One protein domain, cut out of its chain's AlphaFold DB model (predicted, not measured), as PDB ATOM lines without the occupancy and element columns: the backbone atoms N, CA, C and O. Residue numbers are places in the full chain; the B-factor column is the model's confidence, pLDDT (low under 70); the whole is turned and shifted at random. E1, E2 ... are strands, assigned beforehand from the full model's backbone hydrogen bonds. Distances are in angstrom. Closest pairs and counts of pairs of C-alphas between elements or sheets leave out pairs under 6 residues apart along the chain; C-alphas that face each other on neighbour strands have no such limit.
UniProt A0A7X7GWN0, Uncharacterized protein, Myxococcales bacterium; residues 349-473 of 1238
ATOM      1  N   CYS A 349     105.720 112.769 174.042       83.56
ATOM      2  CA  CYS A 349     106.220 111.513 173.477       83.56
ATOM      3  C   CYS A 349     106.814 110.581 174.542       83.56
ATOM      4  O   CYS A 349     107.537 111.018 175.442       83.56
ATOM      5  N   ILE A 350     106.611 109.270 174.373       86.56
ATOM      6  CA  ILE A 350     107.257 108.223 175.183       86.56
ATOM      7  C   ILE A 350     108.791 108.301 175.147       86.56
ATOM      8  O   ILE A 350     109.393 108.829 174.216       86.56
ATOM      9  N   THR A 351     109.458 107.736 176.158       88.06
ATOM     10  CA  THR A 351     110.928 107.643 176.167       88.06
ATOM     11  C   THR A 351     111.406 106.499 175.256       88.06
ATOM     12  O   THR A 351     111.067 105.341 175.517       88.06
ATOM     13  N   PRO A 352     112.230 106.769 174.225       86.06
ATOM     14  CA  PRO A 352     112.669 105.752 173.280       86.06
ATOM     15  C   PRO A 352     113.748 104.843 173.869       86.06
ATOM     16  O   PRO A 352     114.774 105.292 174.385       86.06
ATOM     17  N   SER A 353     113.568 103.539 173.688       87.56
ATOM     18  CA  SER A 353     114.566 102.521 173.998       87.56
ATOM     19  C   SER A 353     115.824 102.668 173.131       87.56
ATOM     20  O   SER A 353     115.813 103.211 172.019       87.56
ATOM     21  N   ALA A 354     116.937 102.128 173.632       84.44
ATOM     22  CA  ALA A 354     118.154 101.913 172.852       84.44
ATOM     23  C   ALA A 354     118.044 100.695 171.907       84.44
ATOM     24  O   ALA A 354     118.885 100.519 171.028       84.44
ATOM     25  N   THR A 355     117.028  99.840 172.079       89.25
ATOM     26  CA  THR A 355     116.762  98.700 171.191       89.25
ATOM     27  C   THR A 355     116.145  99.167 169.873       89.25
ATOM     28  O   THR A 355     115.171  99.918 169.870       89.25
ATOM     29  N   MET A 356     116.686  98.669 168.763       89.38
ATOM     30  CA  MET A 356     116.220  98.923 167.400       89.38
ATOM     31  C   MET A 356     115.717  97.618 166.757       89.38
ATOM     32  O   MET A 356     116.179  96.533 167.121       89.38
ATOM     33  N   VAL A 357     114.733  97.723 165.864       93.75
ATOM     34  CA  VAL A 357     114.059  96.615 165.175       93.75
ATOM     35  C   VAL A 357     114.126  96.861 163.668       93.75
ATOM     36  O   VAL A 357     113.399  97.704 163.145       93.75
ATOM     37  N   ASP A 358     114.978  96.105 162.974       93.81
ATOM     38  CA  ASP A 358     115.041  96.099 161.511       93.81
ATOM     39  C   ASP A 358     113.852  95.322 160.918       93.81
ATOM     40  O   ASP A 358     113.692  94.114 161.127       93.81
ATOM     41  N   VAL A 359     113.018  96.014 160.143       93.75
ATOM     42  CA  VAL A 359     111.842  95.463 159.465       93.75
ATOM     43  C   VAL A 359     112.170  95.234 157.989       93.75
ATOM     44  O   VAL A 359     112.350  96.178 157.223       93.75
ATOM     45  N   GLY A 360     112.250  93.961 157.589       89.69
ATOM     46  CA  GLY A 360     112.529  93.534 156.207       89.69
ATOM     47  C   GLY A 360     111.315  93.019 155.414       89.69
ATOM     48  O   GLY A 360     111.468  92.624 154.261       89.69
ATOM     49  N   GLY A 361     110.130  92.989 156.027       89.94
ATOM     50  CA  GLY A 361     108.879  92.457 155.470       89.94
ATOM     51  C   GLY A 361     107.671  93.077 156.175       89.94
ATOM     52  O   GLY A 361     107.773  94.201 156.655       89.94
ATOM     53  N   VAL A 362     106.543  92.368 156.273       92.81
ATOM     54  CA  VAL A 362     105.362  92.866 157.005       92.81
ATOM     55  C   VAL A 362     105.548  92.682 158.518       92.81
ATOM     56  O   VAL A 362     105.819  91.567 158.966       92.81
ATOM     57  N   GLN A 363     105.389  93.749 159.306       95.25
ATOM     58  CA  GLN A 363     105.288  93.707 160.773       95.25
ATOM     59  C   GLN A 363     104.255  94.721 161.283       95.25
ATOM     60  O   GLN A 363     104.149  95.829 160.758       95.25
ATOM     61  N   THR A 364     103.539  94.351 162.346       94.44
ATOM     62  CA  THR A 364     102.558  95.208 163.024       94.44
ATOM     63  C   THR A 364     103.101  95.667 164.374       94.44
ATOM     64  O   THR A 364     103.657  94.859 165.120       94.44
ATOM     65  N   PHE A 365     102.907  96.944 164.699       95.38
ATOM     66  CA  PHE A 365     103.309  97.568 165.955       95.38
ATOM     67  C   PHE A 365     102.110  98.244 166.627       95.38
ATOM     68  O   PHE A 365     101.274  98.875 165.977       95.38
ATOM     69  N   HIS A 366     102.044  98.119 167.948       92.88
ATOM     70  CA  HIS A 366     100.955  98.628 168.779       92.88
ATOM     71  C   HIS A 366     101.389  99.898 169.533       92.88
ATOM     72  O   HIS A 366     102.595 100.067 169.740       92.88
ATOM     73  N   PRO A 367     100.449 100.759 169.963       92.62
ATOM     74  CA  PRO A 367     100.757 101.922 170.792       92.62
ATOM     75  C   PRO A 367     101.550 101.558 172.056       92.62
ATOM     76  O   PRO A 367     101.380 100.478 172.629       92.62
ATOM     77  N   GLY A 368     102.433 102.459 172.482       87.56
ATOM     78  CA  GLY A 368     103.419 102.227 173.539       87.56
ATOM     79  C   GLY A 368     104.704 101.529 173.064       87.56
ATOM     80  O   GLY A 368     105.496 101.070 173.891       87.56
ATOM     81  N   GLU A 369     104.945 101.428 171.751       92.31
ATOM     82  CA  GLU A 369     106.163 100.812 171.212       92.31
ATOM     83  C   GLU A 369     107.396 101.697 171.453       92.31
ATOM     84  O   GLU A 369     107.694 102.623 170.699       92.31
ATOM     85  N   THR A 370     108.154 101.368 172.500       91.38
ATOM     86  CA  THR A 370     109.386 102.080 172.877       91.38
ATOM     87  C   THR A 370     110.596 101.753 171.994       91.38
ATOM     88  O   THR A 370     111.598 102.465 172.059       91.38
ATOM     89  N   ARG A 371     110.579 100.679 171.192       92.94
ATOM     90  CA  ARG A 371     111.723 100.285 170.346       92.94
ATOM     91  C   ARG A 371     111.782 101.120 169.069       92.94
ATOM     92  O   ARG A 371     110.765 101.491 168.498       92.94
ATOM     93  N   ARG A 372     112.995 101.382 168.582       91.38
ATOM     94  CA  ARG A 372     113.214 102.146 167.343       91.38
ATOM     95  C   ARG A 372     112.885 101.265 166.141       91.38
ATOM     96  O   ARG A 372     113.553 100.253 165.947       91.38
ATOM     97  N   ILE A 373     111.888 101.631 165.348       94.00
ATOM     98  CA  ILE A 373     111.479 100.889 164.153       94.00
ATOM     99  C   ILE A 373     112.326 101.375 162.974       94.00
ATOM    100  O   ILE A 373     112.327 102.564 162.656       94.00
ATOM    101  N   ASN A 374     113.050 100.461 162.329       92.69
ATOM    102  CA  ASN A 374     113.887 100.760 161.172       92.69
ATOM    103  C   ASN A 374     113.396  99.992 159.940       92.69
ATOM    104  O   ASN A 374     113.444  98.765 159.901       92.69
ATOM    105  N   ILE A 375     112.918 100.703 158.923       92.88
ATOM    106  CA  ILE A 375     112.398 100.119 157.685       92.88
ATOM    107  C   ILE A 375     113.587  99.847 156.760       92.88
ATOM    108  O   ILE A 375     114.165 100.763 156.179       92.88
ATOM    109  N   ALA A 376     113.979  98.575 156.681       90.62
ATOM    110  CA  ALA A 376     115.265  98.123 156.145       90.62
ATOM    111  C   ALA A 376     115.152  97.369 154.801       90.62
ATOM    112  O   ALA A 376     116.108  96.732 154.360       90.62
ATOM    113  N   SER A 377     113.982  97.407 154.150       90.50
ATOM    114  CA  SER A 377     113.738  96.803 152.834       90.50
ATOM    115  C   SER A 377     112.699  97.590 152.032       90.50
ATOM    116  O   SER A 377     111.687  98.017 152.584       90.50
ATOM    117  N   ASN A 378     112.889  97.674 150.711       89.38
ATOM    118  CA  ASN A 378     111.924  98.237 149.754       89.38
ATOM    119  C   ASN A 378     110.607  97.432 149.659       89.38
ATOM    120  O   ASN A 378     109.689  97.813 148.943       89.38
ATOM    121  N   THR A 379     110.511  96.289 150.347       88.25
ATOM    122  CA  THR A 379     109.288  95.472 150.459       88.25
ATOM    123  C   THR A 379     108.796  95.340 151.903       88.25
ATOM    124  O   THR A 379     107.993  94.454 152.202       88.25
ATOM    125  N   ALA A 380     109.313  96.153 152.826       92.50
ATOM    126  CA  ALA A 380     108.844  96.176 154.204       92.50
ATOM    127  C   ALA A 380     107.527  96.958 154.326       92.50
ATOM    128  O   ALA A 380     107.384  98.029 153.738       92.50
ATOM    129  N   GLN A 381     106.595  96.436 155.124       93.19
ATOM    130  CA  GLN A 381     105.361  97.121 155.511       93.19
ATOM    131  C   GLN A 381     105.307  97.199 157.038       93.19
ATOM    132  O   GLN A 381     105.251  96.168 157.710       93.19
ATOM    133  N   VAL A 382     105.337  98.413 157.582       95.31
ATOM    134  CA  VAL A 382     105.147  98.695 159.010       95.31
ATOM    135  C   VAL A 382     103.707  99.136 159.212       95.31
ATOM    136  O   VAL A 382     103.319 100.199 158.739       95.31
ATOM    137  N   ILE A 383     102.919  98.317 159.905       95.50
ATOM    138  CA  ILE A 383     101.510  98.590 160.199       95.50
ATOM    139  C   ILE A 383     101.399  99.093 161.638       95.50
ATOM    140  O   ILE A 383     101.713  98.360 162.574       95.50
ATOM    141  N   LEU A 384     100.934 100.325 161.826       96.69
ATOM    142  CA  LEU A 384     100.601 100.878 163.137       96.69
ATOM    143  C   LEU A 384      99.129 100.567 163.424       96.69
ATOM    144  O   LEU A 384      98.242 101.051 162.721       96.69
ATOM    145  N   SER A 385      98.863  99.701 164.407       92.00
ATOM    146  CA  SER A 385      97.550  99.050 164.556       92.00
ATOM    147  C   SER A 385      96.396  99.965 164.972       92.00
ATOM    148  O   SER A 385      95.247  99.550 164.863       92.00
ATOM    149  N   GLY A 386      96.700 101.144 165.509       91.50
ATOM    150  CA  GLY A 386      95.744 102.122 166.027       91.50
ATOM    151  C   GLY A 386      96.477 103.341 166.605       91.50
ATOM    152  O   GLY A 386      97.703 103.268 166.733       91.50
ATOM    153  N   PRO A 387      95.766 104.437 166.911       93.31
ATOM    154  CA  PRO A 387      96.352 105.690 167.395       93.31
ATOM    155  C   PRO A 387      97.044 105.558 168.762       93.31
ATOM    156  O   PRO A 387      96.752 104.648 169.542       93.31
ATOM    157  N   GLY A 388      97.959 106.485 169.052       88.62
ATOM    158  CA  GLY A 388      98.744 106.573 170.286       88.62
ATOM    159  C   GLY A 388     100.255 106.689 170.054       88.62
ATOM    160  O   GLY A 388     100.716 107.030 168.962       88.62
ATOM    161  N   ASP A 389     101.034 106.417 171.104       91.12
ATOM    162  CA  ASP A 389     102.472 106.710 171.131       91.12
ATOM    163  C   ASP A 389     103.354 105.646 170.464       91.12
ATOM    164  O   ASP A 389     103.228 104.444 170.712       91.12
ATOM    165  N   TYR A 390     104.353 106.112 169.721       92.56
ATOM    166  CA  TYR A 390     105.399 105.321 169.087       92.56
ATOM    167  C   TYR A 390     106.765 106.013 169.267       92.56
ATOM    168  O   TYR A 390     106.852 107.225 169.455       92.56
ATOM    169  N   ALA A 391     107.864 105.253 169.250       88.06
ATOM    170  CA  ALA A 391     109.197 105.805 169.510       88.06
ATOM    171  C   ALA A 391     109.799 106.549 168.294       88.06
ATOM    172  O   ALA A 391     109.348 107.622 167.902       88.06
ATOM    173  N   HIS A 392     110.848 105.993 167.682       90.56
ATOM    174  CA  HIS A 392     111.397 106.499 166.420       90.56
ATOM    175  C   HIS A 392     110.960 105.580 165.278       90.56
ATOM    176  O   HIS A 392     111.134 104.363 165.394       90.56
ATOM    177  N   VAL A 393     110.493 106.151 164.166       92.56
ATOM    178  CA  VAL A 393     110.317 105.442 162.889       92.56
ATOM    179  C   VAL A 393     111.285 106.034 161.871       92.56
ATOM    180  O   VAL A 393     111.283 107.239 161.619       92.56
ATOM    181  N   ASN A 394     112.134 105.183 161.302       91.31
ATOM    182  CA  ASN A 394     113.193 105.572 160.376       91.31
ATOM    183  C   ASN A 394     113.159 104.694 159.122       91.31
ATOM    184  O   ASN A 394     113.159 103.469 159.229       91.31
ATOM    185  N   PHE A 395     113.173 105.303 157.941       90.12
ATOM    186  CA  PHE A 395     113.324 104.604 156.669       90.12
ATOM    187  C   PHE A 395     114.797 104.613 156.240       90.12
ATOM    188  O   PHE A 395     115.381 105.673 156.052       90.12
ATOM    189  N   ASN A 396     115.369 103.421 156.046       86.75
ATOM    190  CA  ASN A 396     116.660 103.200 155.378       86.75
ATOM    191  C   ASN A 396     116.477 102.631 153.950       86.75
ATOM    192  O   ASN A 396     117.449 102.214 153.316       86.75
ATOM    193  N   ALA A 397     115.230 102.508 153.488       87.12
ATOM    194  CA  ALA A 397     114.823 101.803 152.278       87.12
ATOM    195  C   ALA A 397     113.427 102.274 151.827       87.12
ATOM    196  O   ALA A 397     112.680 102.841 152.625       87.12
ATOM    197  N   ASP A 398     113.038 101.980 150.583       87.81
ATOM    198  CA  ASP A 398     111.770 102.430 149.971       87.81
ATOM    199  C   ASP A 398     110.556 101.583 150.410       87.81
ATOM    200  O   ASP A 398     109.788 101.080 149.592       87.81
ATOM    201  N   GLY A 399     110.439 101.326 151.715       90.19
ATOM    202  CA  GLY A 399     109.343 100.554 152.299       90.19
ATOM    203  C   GLY A 399     108.050 101.361 152.445       90.19
ATOM    204  O   GLY A 399     107.866 102.423 151.848       90.19
ATOM    205  N   THR A 400     107.122 100.845 153.248       93.19
ATOM    206  CA  THR A 400     105.802 101.452 153.469       93.19
ATOM    207  C   THR A 400     105.464 101.527 154.959       93.19
ATOM    208  O   THR A 400     105.526 100.514 155.655       93.19
ATOM    209  N   LEU A 401     105.065 102.708 155.437       94.69
ATOM    210  CA  LEU A 401     104.413 102.920 156.734       94.69
ATOM    211  C   LEU A 401     102.896 103.000 156.528       94.69
ATOM    212  O   LEU A 401     102.442 103.596 155.553       94.69
ATOM    213  N   ILE A 402     102.119 102.373 157.410       95.69
ATOM    214  CA  ILE A 402     100.679 102.162 157.232       95.69
ATOM    215  C   ILE A 402      99.954 102.482 158.539       95.69
ATOM    216  O   ILE A 402     100.150 101.796 159.543       95.69
ATOM    217  N   PHE A 403      99.093 103.493 158.510       96.56
ATOM    218  CA  PHE A 403      98.199 103.859 159.604       96.56
ATOM    219  C   PHE A 403      96.890 103.078 159.446       96.56
ATOM    220  O   PHE A 403      96.128 103.315 158.509       96.56
ATOM    221  N   ALA A 404      96.646 102.086 160.308       92.81
ATOM    222  CA  ALA A 404      95.510 101.171 160.147       92.81
ATOM    223  C   ALA A 404      94.152 101.772 160.564       92.81
ATOM    224  O   ALA A 404      93.115 101.181 160.265       92.81
ATOM    225  N   GLN A 405      94.155 102.905 161.272       91.50
ATOM    226  CA  GLN A 405      92.979 103.589 161.817       91.50
ATOM    227  C   GLN A 405      93.198 105.115 161.769       91.50
ATOM    228  O   GLN A 405      94.354 105.544 161.730       91.50
ATOM    229  N   PRO A 406      92.133 105.936 161.754       91.81
ATOM    230  CA  PRO A 406      92.243 107.378 161.978       91.81
ATOM    231  C   PRO A 406      92.559 107.687 163.455       91.81
ATOM    232  O   PRO A 406      92.435 106.818 164.323       91.81
ATOM    233  N   GLY A 407      92.960 108.927 163.740       89.00
ATOM    234  CA  GLY A 407      93.303 109.422 165.076       89.00
ATOM    235  C   GLY A 407      94.722 109.995 165.182       89.00
ATOM    236  O   GLY A 407      95.405 110.206 164.181       89.00
ATOM    237  N   VAL A 408      95.160 110.258 166.417       91.25
ATOM    238  CA  VAL A 408      96.465 110.875 166.721       91.25
ATOM    239  C   VAL A 408      97.560 109.820 166.880       91.25
ATOM    240  O   VAL A 408      97.391 108.835 167.597       91.25
ATOM    241  N   TYR A 409      98.701 110.038 166.235       94.44
ATOM    242  CA  TYR A 409      99.877 109.177 166.254       94.44
ATOM    243  C   TYR A 409     101.117 110.001 166.611       94.44
ATOM    244  O   TYR A 409     101.574 110.829 165.822       94.44
ATOM    245  N   THR A 410     101.677 109.746 167.790       93.56
ATOM    246  CA  THR A 410     102.744 110.566 168.379       93.56
ATOM    247  C   THR A 410     104.102 109.876 168.267       93.56
ATOM    248  O   THR A 410     104.245 108.728 168.684       93.56
ATOM    249  N   PHE A 411     105.125 110.569 167.755       93.56
ATOM    250  CA  PHE A 411     106.472 110.021 167.536       93.56
ATOM    251  C   PHE A 411     107.583 110.874 168.163       93.56
ATOM    252  O   PHE A 411     107.603 112.101 168.049       93.56
ATOM    253  N   ASN A 412     108.630 110.241 168.704       89.50
ATOM    254  CA  ASN A 412     109.871 110.965 169.018       89.50
ATOM    255  C   ASN A 412     110.531 111.536 167.755       89.50
ATOM    256  O   ASN A 412     111.178 112.580 167.805       89.50
ATOM    257  N   THR A 413     110.473 110.815 166.635       88.44
ATOM    258  CA  THR A 413     111.088 111.191 165.350       88.44
ATOM    259  C   THR A 413     110.447 110.372 164.240       88.44
ATOM    260  O   THR A 413     110.374 109.146 164.364       88.44
ATOM    261  N   LEU A 414     110.086 111.031 163.140       91.75
ATOM    262  CA  LEU A 414     109.669 110.384 161.901       91.75
ATOM    263  C   LEU A 414     110.616 110.807 160.769       91.75
ATOM    264  O   LEU A 414     110.621 111.965 160.354       91.75
ATOM    265  N   TYR A 415     111.448 109.871 160.303       90.06
ATOM    266  CA  TYR A 415     112.452 110.108 159.260       90.06
ATOM    267  C   TYR A 415     112.159 109.259 158.020       90.06
ATOM    268  O   TYR A 415     112.434 108.057 157.994       90.06
ATOM    269  N   LEU A 416     111.601 109.881 156.982       86.50
ATOM    270  CA  LEU A 416     111.202 109.238 155.727       86.50
ATOM    271  C   LEU A 416     112.379 109.233 154.727       86.50
ATOM    272  O   LEU A 416     112.289 109.777 153.634       86.50
ATOM    273  N   GLY A 417     113.504 108.641 155.139       72.75
ATOM    274  CA  GLY A 417     114.814 108.594 154.464       72.75
ATOM    275  C   GLY A 417     114.969 107.704 153.224       72.75
ATOM    276  O   GLY A 417     116.017 107.080 153.060       72.75
ATOM    277  N   GLY A 418     113.932 107.559 152.400       69.94
ATOM    278  CA  GLY A 418     114.001 106.763 151.167       69.94
ATOM    279  C   GLY A 418     114.339 107.586 149.914       69.94
ATOM    280  O   GLY A 418     114.589 108.785 149.979       69.94
ATOM    281  N   ASN A 419     114.297 106.927 148.754       78.50
ATOM    282  CA  ASN A 419     114.204 107.559 147.431       78.50
ATOM    283  C   ASN A 419     112.748 107.650 146.939       78.50
ATOM    284  O   ASN A 419     112.460 108.459 146.064       78.50
ATOM    285  N   THR A 420     111.875 106.749 147.413       84.25
ATOM    286  CA  THR A 420     110.415 106.714 147.186       84.25
ATOM    287  C   THR A 420     109.649 106.062 148.363       84.25
ATOM    288  O   THR A 420     108.882 105.114 148.158       84.25
ATOM    289  N   PRO A 421     109.871 106.487 149.624       87.88
ATOM    290  CA  PRO A 421     109.206 105.892 150.782       87.88
ATOM    291  C   PRO A 421     107.705 106.208 150.768       87.88
ATOM    292  O   PRO A 421     107.292 107.312 150.405       87.88
ATOM    293  N   LYS A 422     106.876 105.238 151.167       90.75
ATOM    294  CA  LYS A 422     105.411 105.365 151.097       90.75
ATOM    295  C   LYS A 422     104.766 105.474 152.468       90.75
ATOM    296  O   LYS A 422     105.100 104.715 153.377       90.75
ATOM    297  N   VAL A 423     103.786 106.363 152.570       92.81
ATOM    298  CA  VAL A 423     102.892 106.492 153.720       92.81
ATOM    299  C   VAL A 423     101.466 106.211 153.259       92.81
ATOM    300  O   VAL A 423     100.983 106.851 152.324       92.81
ATOM    301  N   LEU A 424     100.814 105.234 153.892       94.44
ATOM    302  CA  LEU A 424      99.421 104.875 153.638       94.44
ATOM    303  C   LEU A 424      98.543 105.241 154.836       94.44
ATOM    304  O   LEU A 424      98.776 104.745 155.939       94.44
ATOM    305  N   VAL A 425      97.511 106.046 154.601       94.44
ATOM    306  CA  VAL A 425      96.486 106.425 155.591       94.44
ATOM    307  C   VAL A 425      95.132 105.773 155.264       94.44
ATOM    308  O   VAL A 425      94.955 105.283 154.144       94.44
ATOM    309  N   PRO A 426      94.173 105.707 156.207       92.44
ATOM    310  CA  PRO A 426      92.825 105.223 155.921       92.44
ATOM    311  C   PRO A 426      92.139 106.022 154.800       92.44
ATOM    312  O   PRO A 426      92.457 107.191 154.593       92.44
ATOM    313  N   PRO A 427      91.167 105.427 154.088       87.00
ATOM    314  CA  PRO A 427      90.377 106.137 153.081       87.00
ATOM    315  C   PRO A 427      89.306 107.075 153.675       87.00
ATOM    316  O   PRO A 427      88.639 107.770 152.917       87.00
ATOM    317  N   THR A 428      89.104 107.078 154.999       85.31
ATOM    318  CA  THR A 428      88.106 107.903 155.704       85.31
ATOM    319  C   THR A 428      88.591 108.271 157.107       85.31
ATOM    320  O   THR A 428      89.019 107.382 157.850       85.31
ATOM    321  N   GLY A 429      88.425 109.538 157.494       84.00
ATOM    322  CA  GLY A 429      88.837 110.075 158.794       84.00
ATOM    323  C   GLY A 429      90.318 110.472 158.849       84.00
ATOM    324  O   GLY A 429      91.156 109.909 158.147       84.00
ATOM    325  N   THR A 430      90.624 111.451 159.698       86.69
ATOM    326  CA  THR A 430      91.926 112.131 159.738       86.69
ATOM    327  C   THR A 430      92.998 111.348 160.498       86.69
ATOM    328  O   THR A 430      92.723 110.709 161.517       86.69
ATOM    329  N   VAL A 431      94.246 111.425 160.028       92.81
ATOM    330  CA  VAL A 431      95.446 110.951 160.734       92.81
ATOM    331  C   VAL A 431      96.298 112.153 161.144       92.81
ATOM    332  O   VAL A 431      96.854 112.840 160.289       92.81
ATOM    333  N   ASN A 432      96.442 112.371 162.452       91.19
ATOM    334  CA  ASN A 432      97.289 113.427 163.008       91.19
ATOM    335  C   ASN A 432      98.656 112.837 163.372       91.19
ATOM    336  O   ASN A 432      98.745 111.954 164.224       91.19
ATOM    337  N   ILE A 433      99.710 113.286 162.693       93.06
ATOM    338  CA  ILE A 433     101.075 112.760 162.787       93.06
ATOM    339  C   ILE A 433     101.932 113.775 163.546       93.06
ATOM    340  O   ILE A 433     102.498 114.704 162.963       93.06
ATOM    341  N   ASP A 434     102.034 113.580 164.858       92.44
ATOM    342  CA  ASP A 434     102.615 114.543 165.790       92.44
ATOM    343  C   ASP A 434     104.041 114.129 166.192       92.44
ATOM    344  O   ASP A 434     104.319 112.961 166.475       92.44
ATOM    345  N   THR A 435     104.980 115.080 166.227       92.31
ATOM    346  CA  THR A 435     106.405 114.792 166.484       92.31
ATOM    347  C   THR A 435     107.035 115.702 167.543       92.31
ATOM    348  O   THR A 435     106.949 116.923 167.447       92.31
ATOM    349  N   CYS A 436     107.734 115.132 168.535       86.12
ATOM    350  CA  CYS A 436     108.456 115.925 169.553       86.12
ATOM    351  C   CYS A 436     109.868 116.373 169.129       86.12
ATOM    352  O   CYS A 436     110.479 117.214 169.784       86.12
ATOM    353  N   ALA A 437     110.428 115.774 168.078       85.31
ATOM    354  CA  ALA A 437     111.698 116.185 167.489       85.31
ATOM    355  C   ALA A 437     111.601 116.101 165.958       85.31
ATOM    356  O   ALA A 437     110.607 116.536 165.390       85.31
ATOM    357  N   ASN A 438     112.626 115.600 165.263       82.38
ATOM    358  CA  ASN A 438     112.699 115.745 163.808       82.38
ATOM    359  C   ASN A 438     111.549 115.023 163.075       82.38
ATOM    360  O   ASN A 438     111.415 113.798 163.165       82.38
ATOM    361  N   LEU A 439     110.813 115.800 162.281       88.00
ATOM    362  CA  LEU A 439     110.016 115.360 161.141       88.00
ATOM    363  C   LEU A 439     110.828 115.617 159.859       88.00
ATOM    364  O   LEU A 439     111.421 116.688 159.704       88.00
ATOM    365  N   HIS A 440     110.909 114.632 158.962       84.81
ATOM    366  CA  HIS A 440     111.732 114.728 157.754       84.81
ATOM    367  C   HIS A 440     111.163 113.910 156.589       84.81
ATOM    368  O   HIS A 440     110.966 112.701 156.726       84.81
ATOM    369  N   PHE A 441     110.997 114.560 155.435       84.81
ATOM    370  CA  PHE A 441     110.562 113.968 154.173       84.81
ATOM    371  C   PHE A 441     111.735 114.006 153.180       84.81
ATOM    372  O   PHE A 441     112.041 115.050 152.594       84.81
ATOM    373  N   ASP A 442     112.421 112.875 153.004       75.25
ATOM    374  CA  ASP A 442     113.505 112.762 152.023       75.25
ATOM    375  C   ASP A 442     112.913 112.605 150.601       75.25
ATOM    376  O   ASP A 442     111.690 112.612 150.400       75.25
ATOM    377  N   ASN A 443     113.785 112.517 149.597       76.56
ATOM    378  CA  ASN A 443     113.428 112.492 148.178       76.56
ATOM    379  C   ASN A 443     112.303 111.484 147.854       76.56
ATOM    380  O   ASN A 443     112.279 110.362 148.358       76.56
ATOM    381  N   GLY A 444     111.387 111.876 146.966       74.38
ATOM    382  CA  GLY A 444     110.358 110.987 146.412       74.38
ATOM    383  C   GLY A 444     109.322 110.429 147.394       74.38
ATOM    384  O   GLY A 444     108.571 109.533 147.007       74.38
ATOM    385  N   THR A 445     109.266 110.916 148.639       83.81
ATOM    386  CA  THR A 445     108.249 110.521 149.633       83.81
ATOM    387  C   THR A 445     106.831 110.682 149.074       83.81
ATOM    388  O   THR A 445     106.529 111.721 148.499       83.81
ATOM    389  N   GLN A 446     105.959 109.679 149.232       84.94
ATOM    390  CA  GLN A 446     104.601 109.684 148.662       84.94
ATOM    391  C   GLN A 446     103.519 109.279 149.670       84.94
ATOM    392  O   GLN A 446     103.615 108.231 150.317       84.94
ATOM    393  N   THR A 447     102.455 110.080 149.729       88.12
ATOM    394  CA  THR A 447     101.228 109.849 150.504       88.12
ATOM    395  C   THR A 447     100.109 109.251 149.649       88.12
ATOM    396  O   THR A 447      99.813 109.734 148.555       88.12
ATOM    397  N   TYR A 448      99.449 108.215 150.168       89.94
ATOM    398  CA  TYR A 448      98.264 107.593 149.567       89.94
ATOM    399  C   TYR A 448      97.257 107.190 150.652       89.94
ATOM    400  O   TYR A 448      97.629 106.949 151.799       89.94
ATOM    401  N   THR A 449      95.996 107.012 150.271       90.38
ATOM    402  CA  THR A 449      95.083 106.132 151.019       90.38
ATOM    403  C   THR A 449      95.528 104.668 150.877       90.38
ATOM    404  O   THR A 449      96.308 104.335 149.976       90.38
ATOM    405  N   TRP A 450      95.032 103.755 151.718       93.06
ATOM    406  CA  TRP A 450      95.122 102.314 151.457       93.06
ATOM    407  C   TRP A 450      93.816 101.700 150.945       93.06
ATOM    408  O   TRP A 450      92.721 102.034 151.384       93.06
ATOM    409  N   ASN A 451      93.968 100.697 150.079       90.38
ATOM    410  CA  ASN A 451      92.989  99.641 149.855       90.38
ATOM    411  C   ASN A 451      93.398  98.408 150.676       90.38
ATOM    412  O   ASN A 451      94.567  98.007 150.639       90.38
ATOM    413  N   TYR A 452      92.446  97.788 151.378       87.88
ATOM    414  CA  TYR A 452      92.671  96.582 152.182       87.88
ATOM    415  C   TYR A 452      91.779  95.430 151.707       87.88
ATOM    416  O   TYR A 452      90.557  95.553 151.694       87.88
ATOM    417  N   ASP A 453      92.386  94.304 151.327       82.62
ATOM    418  CA  ASP A 453      91.678  93.141 150.755       82.62
ATOM    419  C   ASP A 453      91.230  92.090 151.798       82.62
ATOM    420  O   ASP A 453      90.735  91.020 151.441       82.62
ATOM    421  N   GLY A 454      91.416  92.377 153.093       72.94
ATOM    422  CA  GLY A 454      91.258  91.413 154.190       72.94
ATOM    423  C   GLY A 454      92.548  90.667 154.567       72.94
ATOM    424  O   GLY A 454      92.539  89.859 155.496       72.94
ATOM    425  N   SER A 455      93.659  90.918 153.869       73.12
ATOM    426  CA  SER A 455      94.961  90.282 154.106       73.12
ATOM    427  C   SER A 455      96.174  91.179 153.823       73.12
ATOM    428  O   SER A 455      97.174  91.074 154.534       73.12
ATOM    429  N   THR A 456      96.097  92.076 152.836       83.19
ATOM    430  CA  THR A 456      97.171  92.991 152.435       83.19
ATOM    431  C   THR A 456      96.680  94.426 152.292       83.19
ATOM    432  O   THR A 456      95.530  94.679 151.933       83.19
ATOM    433  N   TYR A 457      97.578  95.371 152.579       88.62
ATOM    434  CA  TYR A 457      97.393  96.797 152.329       88.62
ATOM    435  C   TYR A 457      98.127  97.187 151.044       88.62
ATOM    436  O   TYR A 457      99.309  96.869 150.875       88.62
ATOM    437  N   THR A 458      97.440  97.907 150.160       90.06
ATOM    438  CA  THR A 458      97.975  98.401 148.882       90.06
ATOM    439  C   THR A 458      97.663  99.892 148.706       90.06
ATOM    440  O   THR A 458      96.660 100.349 149.251       90.06
ATOM    441  N   PRO A 459      98.486 100.677 147.981       90.00
ATOM    442  CA  PRO A 459      98.192 102.090 147.737       90.00
ATOM    443  C   PRO A 459      96.880 102.281 146.962       90.00
ATOM    444  O   PRO A 459      96.613 101.560 145.998       90.00
ATOM    445  N   GLY A 460      96.075 103.249 147.388       87.31
ATOM    446  CA  GLY A 460      94.878 103.723 146.699       87.31
ATOM    447  C   GLY A 460      95.105 105.055 145.976       87.31
ATOM    448  O   GLY A 460      96.242 105.355 145.599       87.31
ATOM    449  N   PRO A 461      94.049 105.863 145.757       87.75
ATOM    450  CA  PRO A 461      94.221 107.263 145.380       87.75
ATOM    451  C   PRO A 461      94.997 108.032 146.461       87.75
ATOM    452  O   PRO A 461      95.211 107.545 147.578       87.75
ATOM    453  N   ARG A 462      95.406 109.256 146.133       85.25
ATOM    454  CA  ARG A 462      95.908 110.209 147.129       85.25
ATOM    455  C   ARG A 462      94.872 110.430 148.240       85.25
ATOM    456  O   ARG A 462      93.681 110.293 147.955       85.25
ATOM    457  N   PRO A 463      95.294 110.725 149.480       82.56
ATOM    458  CA  PRO A 463      94.355 111.150 150.501       82.56
ATOM    459  C   PRO A 463      93.869 112.565 150.193       82.56
ATOM    460  O   PRO A 463      94.539 113.323 149.489       82.56
ATOM    461  N   ASP A 464      92.718 112.903 150.756       83.12
ATOM    462  CA  ASP A 464      92.294 114.291 150.867       83.12
ATOM    463  C   ASP A 464      93.327 115.098 151.693       83.12
ATOM    464  O   ASP A 464      93.870 114.551 152.665       83.12
ATOM    465  N   PRO A 465      93.637 116.361 151.344       82.00
ATOM    466  CA  PRO A 465      94.579 117.195 152.093       82.00
ATOM    467  C   PRO A 465      94.240 117.401 153.579       82.00
ATOM    468  O   PRO A 465      95.153 117.594 154.378       82.00
ATOM    469  N   PHE A 466      92.973 117.306 153.987       84.31
ATOM    470  CA  PHE A 466      92.571 117.379 155.395       84.31
ATOM    471  C   PHE A 466      92.565 116.015 156.101       84.31
ATOM    472  O   PHE A 466      92.529 115.954 157.329       84.31
ATOM    473  N   ALA A 467      92.682 114.902 155.364       83.75
ATOM    474  CA  ALA A 467      92.784 113.565 155.954       83.75
ATOM    475  C   ALA A 467      94.161 113.275 156.593       83.75
ATOM    476  O   ALA A 467      94.316 112.246 157.259       83.75
ATOM    477  N   VAL A 468      95.160 114.152 156.423       89.38
ATOM    478  CA  VAL A 468      96.486 114.017 157.052       89.38
ATOM    479  C   VAL A 468      96.981 115.359 157.589       89.38
ATOM    480  O   VAL A 468      97.249 116.278 156.819       89.38
ATOM    481  N   GLN A 469      97.184 115.450 158.904       90.56
ATOM    482  CA  GLN A 469      97.884 116.573 159.532       90.56
ATOM    483  C   GLN A 469      99.294 116.141 159.950       90.56
ATOM    484  O   GLN A 469      99.478 115.082 160.549       90.56
ATOM    485  N   TRP A 470     100.292 116.979 159.688       91.00
ATOM    486  CA  TRP A 470     101.694 116.767 160.042       91.00
ATOM    487  C   TRP A 470     102.136 117.864 161.010       91.00
ATOM    488  O   TRP A 470     102.288 119.014 160.603       91.00
ATOM    489  N   TYR A 471     102.370 117.532 162.279       91.44
ATOM    490  CA  TYR A 471     102.734 118.514 163.304       91.44
ATOM    491  C   TYR A 471     104.116 118.233 163.905       91.44
ATOM    492  O   TYR A 471     104.509 117.083 164.142       91.44
ATOM    493  N   THR A 472     104.868 119.292 164.214       90.75
ATOM    494  CA  THR A 472     106.093 119.175 165.012       90.75
ATOM    495  C   THR A 472     106.150 120.185 166.153       90.75
ATOM    496  O   THR A 472     106.204 121.394 165.948       90.75
ATOM    497  N   ALA A 473     106.217 119.668 167.382       87.19
ATOM    498  CA  ALA A 473     106.493 120.440 168.594       87.19
ATOM    499  C   ALA A 473     107.984 120.812 168.723       87.19
ATOM    500  O   ALA A 473     108.406 121.377 169.735       87.19
TER     501      ALA A 473
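AT A GLANCE: This is residues 349 to 473 of the 1238 residues of an uncharacterized protein of Myxococcales bacterium (UniProt A0A7X7GWN0). The chain winds in stacked turns, a short solenoid whose strands line two walls standing face to face as a sandwich: E1, E3, E5, E7, E9, E10 and E13 in one, E2, E4, E6, E8, E11 and E12 in the other. The second wall is curled like part of a barrel and is a folded sheet, bent back on itself at E8 so that the hairpin E11 and E12 faces E2, E4 and E6. The printed part has 125 residues, with no named helix and thirteen named strands, E1 to E13 along the chain, class all strand. The first sheet is branched and parallel; the second is mixed, in the order E2, E4, E6, E8, E11, E12. The whole is compact and rounded, with a radius of gyration of the C-alphas of 13.0 A and spans of 36 by 29 by 28 A.

HOW THE PARTS SIT: The N and O pairs named here are within hydrogen-bond range. In the branched sheet, E1, residues 356 to 359, is parallel to E3, residues 372 to 375, with N 357 and O 372 2.8 A apart. E5, residues 388 to 395, is on the other side of E3, with N 373 and O 392 at 2.8 A. E7, residues 407 to 416, is parallel to E5, with N 390 and O 410 at 2.8 A. On the other side of E7 are E9, residues 431 to 435, with N 409 and O 432 at 2.8 A, and E10, residues 439 to 441, with N 416 and O 440 at 2.9 A. E13, residues 468 to 472, is parallel to E9, with N 433 and O 469 at 2.8 A. E5 bends by 65 degrees at residue 391 and E7 by 95 degrees at residue 412. In the other sheet, E2, residues 362 to 365, is parallel to E4, residues 381 to 384, with N 365 and O 383 at 2.8 A. E6, residues 400 to 403, is parallel to E4, with N 384 and O 402 at 2.8 A. E8, residues 422 to 425, is parallel to E6, with N 401 and O 422 at 2.9 A. E11, residues 446 to 452, is parallel to E8, with N 423 and O 446 at 2.9 A, and forms an antiparallel hairpin with E12, residues 457 to 459, with N 451 and O 458 at 2.8 A. The facing parts of the two sheets are 9.3 A centre to centre.

IN THESE COORDINATES: E1 begins at C-alpha 356, (116.220, 98.923, 167.400). E7 is 20.2 A long, E5 20.0 A and E11 18.1 A. E13 ends at C-alpha 472, (106.093, 119.175, 165.012).

THE WHOLE: The C-alphas farthest apart, of Ala 354 and Pro 461, are 36.8 A apart. The printed part has no cut and no long link. Its mean pLDDT is 88.9, with residue 418 under 70.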